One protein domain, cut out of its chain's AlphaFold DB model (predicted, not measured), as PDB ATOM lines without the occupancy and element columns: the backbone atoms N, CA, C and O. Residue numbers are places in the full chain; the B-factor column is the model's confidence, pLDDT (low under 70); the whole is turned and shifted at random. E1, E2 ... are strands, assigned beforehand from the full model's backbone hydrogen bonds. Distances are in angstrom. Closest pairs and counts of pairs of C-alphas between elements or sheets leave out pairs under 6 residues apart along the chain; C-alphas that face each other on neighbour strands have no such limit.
ATOM      1  N   ARG A 243     133.941 149.533 247.653       78.44
ATOM      2  CA  ARG A 243     132.953 150.419 248.280       78.44
ATOM      3  C   ARG A 243     131.566 150.135 247.721       78.44
ATOM      4  O   ARG A 243     131.415 149.923 246.521       78.44
ATOM      5  N   ARG A 244     130.553 150.170 248.585       82.25
ATOM      6  CA  ARG A 244     129.140 150.058 248.199       82.25
ATOM      7  C   ARG A 244     128.405 151.353 248.518       82.25
ATOM      8  O   ARG A 244     128.454 151.814 249.657       82.25
ATOM      9  N   ALA A 245     127.703 151.891 247.527       82.00
ATOM     10  CA  ALA A 245     126.797 153.019 247.699       82.00
ATOM     11  C   ALA A 245     125.539 152.595 248.473       82.00
ATOM     12  O   ALA A 245     124.899 151.595 248.143       82.00
ATOM     13  N   GLU A 246     125.176 153.361 249.495       85.25
ATOM     14  CA  GLU A 246     123.905 153.275 250.210       85.25
ATOM     15  C   GLU A 246     123.256 154.661 250.201       85.25
ATOM     16  O   GLU A 246     123.736 155.586 250.857       85.25
ATOM     17  N   ALA A 247     122.169 154.805 249.443       85.69
ATOM     18  CA  ALA A 247     121.429 156.058 249.371       85.69
ATOM     19  C   ALA A 247     120.851 156.426 250.749       85.69
ATOM     20  O   ALA A 247     120.280 155.580 251.445       85.69
ATOM     21  N   ARG A 248     120.979 157.698 251.135       86.31
ATOM     22  CA  ARG A 248     120.431 158.283 252.366       86.31
ATOM     23  C   ARG A 248     119.520 159.459 251.998       86.31
ATOM     24  O   ARG A 248     119.940 160.609 252.107       86.31
ATOM     25  N   PRO A 249     118.260 159.184 251.612       84.00
ATOM     26  CA  PRO A 249     117.341 160.217 251.136       84.00
ATOM     27  C   PRO A 249     117.106 161.335 252.157       84.00
ATOM     28  O   PRO A 249     117.066 162.502 251.793       84.00
ATOM     29  N   GLU A 250     117.014 160.994 253.448       84.50
ATOM     30  CA  GLU A 250     116.803 161.964 254.537       84.50
ATOM     31  C   GLU A 250     117.993 162.912 254.755       84.50
ATOM     32  O   GLU A 250     117.844 163.971 255.356       84.50
ATOM     33  N   ALA A 251     119.178 162.525 254.280       85.75
ATOM     34  CA  ALA A 251     120.420 163.271 254.432       85.75
ATOM     35  C   ALA A 251     120.885 163.914 253.110       85.75
ATOM     36  O   ALA A 251     121.985 164.469 253.076       85.75
ATOM     37  N   HIS A 252     120.069 163.829 252.048       87.00
ATOM     38  CA  HIS A 252     120.356 164.337 250.700       87.00
ATOM     39  C   HIS A 252     121.731 163.905 250.164       87.00
ATOM     40  O   HIS A 252     122.514 164.725 249.678       87.00
ATOM     41  N   GLY A 253     122.058 162.617 250.306       88.06
ATOM     42  CA  GLY A 253     123.312 162.085 249.791       88.06
ATOM     43  C   GLY A 253     123.437 160.568 249.821       88.06
ATOM     44  O   GLY A 253     122.548 159.829 250.251       88.06
ATOM     45  N   THR A 254     124.599 160.096 249.388       88.31
ATOM     46  CA  THR A 254     124.981 158.689 249.321       88.31
ATOM     47  C   THR A 254     126.118 158.402 250.301       88.31
ATOM     48  O   THR A 254     127.186 159.013 250.254       88.31
ATOM     49  N   CYS A 255     125.896 157.429 251.186       88.31
ATOM     50  CA  CYS A 255     126.911 156.893 252.086       88.31
ATOM     51  C   CYS A 255     127.698 155.780 251.388       88.31
ATOM     52  O   CYS A 255     127.132 154.779 250.945       88.31
ATOM     53  N   TRP A 256     129.019 155.918 251.336       85.94
ATOM     54  CA  TRP A 256     129.923 154.902 250.816       85.94
ATOM     55  C   TRP A 256     130.398 154.001 251.957       85.94
ATOM     56  O   TRP A 256     131.182 154.415 252.814       85.94
ATOM     57  N   LYS A 257     129.913 152.757 251.973       84.25
ATOM     58  CA  LYS A 257     130.316 151.730 252.941       84.25
ATOM     59  C   LYS A 257     131.548 150.993 252.436       84.25
ATOM     60  O   LYS A 257     131.531 150.455 251.329       84.25
ATOM     61  N   GLU A 258     132.595 150.951 253.252       78.62
ATOM     62  CA  GLU A 258     133.795 150.161 252.972       78.62
ATOM     63  C   GLU A 258     133.642 148.716 253.451       78.62
ATOM     64  O   GLU A 258     132.887 148.406 254.379       78.62
ATOM     65  N   CYS A 259     134.340 147.825 252.752       73.19
ATOM     66  CA  CYS A 259     134.461 146.425 253.120       73.19
ATOM     67  C   CYS A 259     135.316 146.272 254.389       73.19
ATOM     68  O   CYS A 259     136.459 146.734 254.410       73.19
ATOM     69  N   GLU A 260     134.783 145.625 255.429       71.12
ATOM     70  CA  GLU A 260     135.550 145.247 256.618       71.12
ATOM     71  C   GLU A 260     136.156 143.852 256.401       71.12
ATOM     72  O   GLU A 260     135.480 142.927 255.955       71.12
ATOM     73  N   CYS A 261     137.453 143.702 256.686       58.38
ATOM     74  CA  CYS A 261     138.192 142.453 256.486       58.38
ATOM     75  C   CYS A 261     137.901 141.422 257.596       58.38
ATOM     76  O   CYS A 261     138.807 141.059 258.347       58.38
ATOM     77  N   ASP A 262     136.652 140.974 257.734       61.38
ATOM     78  CA  ASP A 262     136.311 139.779 258.515       61.38
ATOM     79  C   ASP A 262     136.360 138.506 257.640       61.38
ATOM     80  O   ASP A 262     136.416 138.590 256.413       61.38
ATOM     81  N   GLU A 263     136.347 137.308 258.247       54.34
ATOM     82  CA  GLU A 263     136.352 136.021 257.508       54.34
ATOM     83  C   GLU A 263     135.168 135.877 256.532       54.34
ATOM     84  O   GLU A 263     135.176 135.011 255.661       54.34
ATOM     85  N   ALA A 264     134.150 136.733 256.661       58.28
ATOM     86  CA  ALA A 264     132.959 136.727 255.830       58.28
ATOM     87  C   ALA A 264     132.967 137.790 254.713       58.28
ATOM     88  O   ALA A 264     132.033 137.795 253.910       58.28
ATOM     89  N   GLY A 265     133.971 138.678 254.652       63.12
ATOM     90  CA  GLY A 265     134.052 139.768 253.678       63.12
ATOM     91  C   GLY A 265     132.781 140.619 253.651       63.12
ATOM     92  O   GLY A 265     132.122 140.710 252.613       63.12
ATOM     93  N   LYS A 266     132.377 141.198 254.788       67.12
ATOM     94  CA  LYS A 266     131.136 141.988 254.893       67.12
ATOM     95  C   LYS A 266     131.384 143.498 254.834       67.12
ATOM     96  O   LYS A 266     132.346 144.031 255.373       67.12
ATOM     97  N   PHE A 267     130.458 144.229 254.208       68.50
ATOM     98  CA  PHE A 267     130.441 145.695 254.274       68.50
ATOM     99  C   PHE A 267     130.056 146.172 255.676       68.50
ATOM    100  O   PHE A 267     129.115 145.630 256.263       68.50
ATOM    101  N   SER A 268     130.717 147.227 256.166       68.50
ATOM    102  CA  SER A 268     130.410 147.821 257.471       68.50
ATOM    103  C   SER A 268     128.921 148.155 257.589       68.50
ATOM    104  O   SER A 268     128.347 148.870 256.760       68.50
ATOM    105  N   ALA A 269     128.264 147.629 258.624       65.31
ATOM    106  CA  ALA A 269     126.835 147.849 258.827       65.31
ATOM    107  C   ALA A 269     126.525 149.299 259.241       65.31
ATOM    108  O   ALA A 269     125.453 149.809 258.905       65.31
ATOM    109  N   SER A 270     127.459 149.970 259.927       64.75
ATOM    110  CA  SER A 270     127.202 151.224 260.647       64.75
ATOM    111  C   SER A 270     128.114 152.402 260.293       64.75
ATOM    112  O   SER A 270     127.732 153.532 260.587       64.75
ATOM    113  N   LYS A 271     129.280 152.198 259.661       74.50
ATOM    114  CA  LYS A 271     130.221 153.293 259.364       74.50
ATOM    115  C   LYS A 271     130.187 153.699 257.888       74.50
ATOM    116  O   LYS A 271     130.405 152.870 257.007       74.50
ATOM    117  N   CYS A 272     129.959 154.988 257.629       80.94
ATOM    118  CA  CYS A 272     130.198 155.599 256.321       80.94
ATOM    119  C   CYS A 272     131.679 155.967 256.218       80.94
ATOM    120  O   CYS A 272     132.175 156.750 257.025       80.94
ATOM    121  N   ALA A 273     132.385 155.403 255.240       80.00
ATOM    122  CA  ALA A 273     133.778 155.754 254.967       80.00
ATOM    123  C   ALA A 273     133.900 157.052 254.151       80.00
ATOM    124  O   ALA A 273     134.917 157.737 254.204       80.00
ATOM    125  N   GLY A 274     132.845 157.407 253.416       83.38
ATOM    126  CA  GLY A 274     132.698 158.682 252.723       83.38
ATOM    127  C   GLY A 274     131.224 159.008 252.503       83.38
ATOM    128  O   GLY A 274     130.382 158.106 252.514       83.38
ATOM    129  N   PHE A 275     130.912 160.288 252.321       86.75
ATOM    130  CA  PHE A 275     129.558 160.767 252.057       86.75
ATOM    131  C   PHE A 275     129.588 161.759 250.896       86.75
ATOM    132  O   PHE A 275     130.432 162.653 250.874       86.75
ATOM    133  N   GLU A 276     128.698 161.574 249.930       88.62
ATOM    134  CA  GLU A 276     128.601 162.393 248.722       88.62
ATOM    135  C   GLU A 276     127.193 162.976 248.623       88.62
ATOM    136  O   GLU A 276     126.224 162.246 248.815       88.62
ATOM    137  N   CYS A 277     127.072 164.281 248.378       89.06
ATOM    138  CA  CYS A 277     125.768 164.937 248.297       89.06
ATOM    139  C   CYS A 277     125.073 164.633 246.972       89.06
ATOM    140  O   CYS A 277     125.721 164.536 245.929       89.06
ATOM    141  N   ASP A 278     123.748 164.532 247.018       88.44
ATOM    142  CA  ASP A 278     122.941 164.369 245.817       88.44
ATOM    143  C   ASP A 278     123.021 165.623 244.929       88.44
ATOM    144  O   ASP A 278     123.317 166.735 245.378       88.44
ATOM    145  N   VAL A 279     122.732 165.448 243.640       85.38
ATOM    146  CA  VAL A 279     122.634 166.568 242.701       85.38
ATOM    147  C   VAL A 279     121.350 167.346 242.995       85.38
ATOM    148  O   VAL A 279     120.271 166.759 243.085       85.38
ATOM    149  N   ALA A 280     121.463 168.667 243.143       84.44
ATOM    150  CA  ALA A 280     120.303 169.521 243.365       84.44
ATOM    151  C   ALA A 280     119.382 169.574 242.130       84.44
ATOM    152  O   ALA A 280     119.871 169.477 240.999       84.44
ATOM    153  N   PRO A 281     118.062 169.745 242.323       82.94
ATOM    154  CA  PRO A 281     117.121 169.967 241.231       82.94
ATOM    155  C   PRO A 281     117.496 171.179 240.368       82.94
ATOM    156  O   PRO A 281     118.115 172.141 240.827       82.94
ATOM    157  N   GLU A 282     117.085 171.152 239.102       82.12
ATOM    158  CA  GLU A 282     117.339 172.243 238.162       82.12
ATOM    159  C   GLU A 282     116.682 173.550 238.643       82.12
ATOM    160  O   GLU A 282     115.473 173.610 238.862       82.12
ATOM    161  N   GLY A 283     117.489 174.602 238.818       81.38
ATOM    162  CA  GLY A 283     117.044 175.903 239.332       81.38
ATOM    163  C   GLY A 283     117.247 176.112 240.837       81.38
ATOM    164  O   GLY A 283     117.047 177.228 241.316       81.38
ATOM    165  N   GLU A 284     117.692 175.090 241.569       84.56
ATOM    166  CA  GLU A 284     118.044 175.189 242.987       84.56
ATOM    167  C   GLU A 284     119.565 175.229 243.209       84.56
ATOM    168  O   GLU A 284     120.366 174.906 242.328       84.56
ATOM    169  N   LEU A 285     119.983 175.667 244.400       83.75
ATOM    170  CA  LEU A 285     121.397 175.697 244.777       83.75
ATOM    171  C   LEU A 285     121.913 174.290 245.123       83.75
ATOM    172  O   LEU A 285     121.150 173.482 245.662       83.75
ATOM    173  N   PRO A 286     123.200 173.993 244.834       83.38
ATOM    174  CA  PRO A 286     123.791 172.684 245.089       83.38
ATOM    175  C   PRO A 286     123.790 172.346 246.583       83.38
ATOM    176  O   PRO A 286     123.980 173.216 247.435       83.38
ATOM    177  N   PHE A 287     123.622 171.062 246.893       86.06
ATOM    178  CA  PHE A 287     123.786 170.552 248.248       86.06
ATOM    179  C   PHE A 287     125.267 170.563 248.650       86.06
ATOM    180  O   PHE A 287     126.141 170.164 247.878       86.06
ATOM    181  N   ARG A 288     125.550 170.997 249.880       87.62
ATOM    182  CA  ARG A 288     126.897 171.040 250.464       87.62
ATOM    183  C   ARG A 288     126.964 170.157 251.706       87.62
ATOM    184  O   ARG A 288     125.994 170.054 252.454       87.62
ATOM    185  N   LEU A 289     128.125 169.553 251.960       86.06
ATOM    186  CA  LEU A 289     128.361 168.762 253.168       86.06
ATOM    187  C   LEU A 289     128.221 169.636 254.430       86.06
ATOM    188  O   LEU A 289     128.812 170.722 254.518       86.06
ATOM    189  N   LYS A 290     127.472 169.152 255.424       87.19
ATOM    190  CA  LYS A 290     127.282 169.816 256.719       87.19
ATOM    191  C   LYS A 290     128.508 169.603 257.614       87.19
ATOM    192  O   LYS A 290     128.518 168.774 258.523       87.19
ATOM    193  N   GLY A 291     129.581 170.336 257.331       82.12
ATOM    194  CA  GLY A 291     130.832 170.226 258.085       82.12
ATOM    195  C   GLY A 291     131.458 168.839 257.933       82.12
ATOM    196  O   GLY A 291     131.861 168.477 256.835       82.12
ATOM    197  N   SER A 292     131.554 168.073 259.023       79.69
ATOM    198  CA  SER A 292     132.059 166.689 259.031       79.69
ATOM    199  C   SER A 292     130.964 165.633 259.231       79.69
ATOM    200  O   SER A 292     131.272 164.456 259.410       79.69
ATOM    201  N   GLU A 293     129.696 166.040 259.280       82.25
ATOM    202  CA  GLU A 293     128.571 165.118 259.430       82.25
ATOM    203  C   GLU A 293     128.269 164.406 258.100       82.25
ATOM    204  O   GLU A 293     128.468 164.957 257.017       82.25
ATOM    205  N   SER A 294     127.749 163.176 258.163       85.69
ATOM    206  CA  SER A 294     127.255 162.430 256.990       85.69
ATOM    207  C   SER A 294     125.862 162.913 256.569       85.69
ATOM    208  O   SER A 294     124.911 162.135 256.522       85.69
ATOM    209  N   ALA A 295     125.739 164.221 256.350       88.38
ATOM    210  CA  ALA A 295     124.515 164.888 255.940       88.38
ATOM    211  C   ALA A 295     124.832 166.101 255.069       88.38
ATOM    212  O   ALA A 295     125.833 166.791 255.282       88.38
ATOM    213  N   CYS A 296     123.958 166.372 254.105       89.62
ATOM    214  CA  CYS A 296     124.060 167.533 253.240       89.62
ATOM    215  C   CYS A 296     122.977 168.559 253.565       89.62
ATOM    216  O   CYS A 296     121.864 168.226 253.972       89.62
TER     217      CYS A 296
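Overview. This is residues 243 to 296 of the 395 residues of an uncharacterized protein of Helicosporidium sp. ATCC 50920 (UniProt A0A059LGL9). With little regular structure, the model is a rod: a small three-stranded sheet, E1 to E3, lies in the middle, the loop of residues 261 to 273 reaches out to one end, and the link from E3 to E4 to the other. The printed part has 54 residues, 21 of them in four named strands, E1 to E4, with no named helix: all strand. The sheet, order E1, E2, E3, is antiparallel; the whole is loose, with a radius of gyration of the C-alphas of 13.1 A, spanning 48 by 20 by 15 A.

Arrangement. E1, residues 243 to 248, and E2, residues 253 to 260, form a hairpin at 145 degrees; N 246 and O 255 are within hydrogen-bond range at 2.8 A. E2 and E3, residues 274 to 277, form another at 164 degrees, with N 254 and O 276 at 2.8 A. E1, E2 and E3 make a meander, each strand the antiparallel neighbour of the one before. E4, residues 287 to 289, pairs with no named strand; its closest C-alpha to E3 is Phe 287, 6.0 A from that of Cys 277.

Along the chain. E1 begins at C-alpha 243, (132.953, 150.419, 248.280), and measures 15.3 A; E2 measures 21.9 A, E3 10.3 A. E4, 7.0 A long, ends at C-alpha 289, (128.361, 168.762, 253.168).

Size, cuts and confidence. The C-alphas of Glu 263 and Gly 283, the two farthest apart, are 47.9 A apart. The printed part has no cut; E2 to E3 is a long link. Residues 261 to 270 have pLDDT under 70.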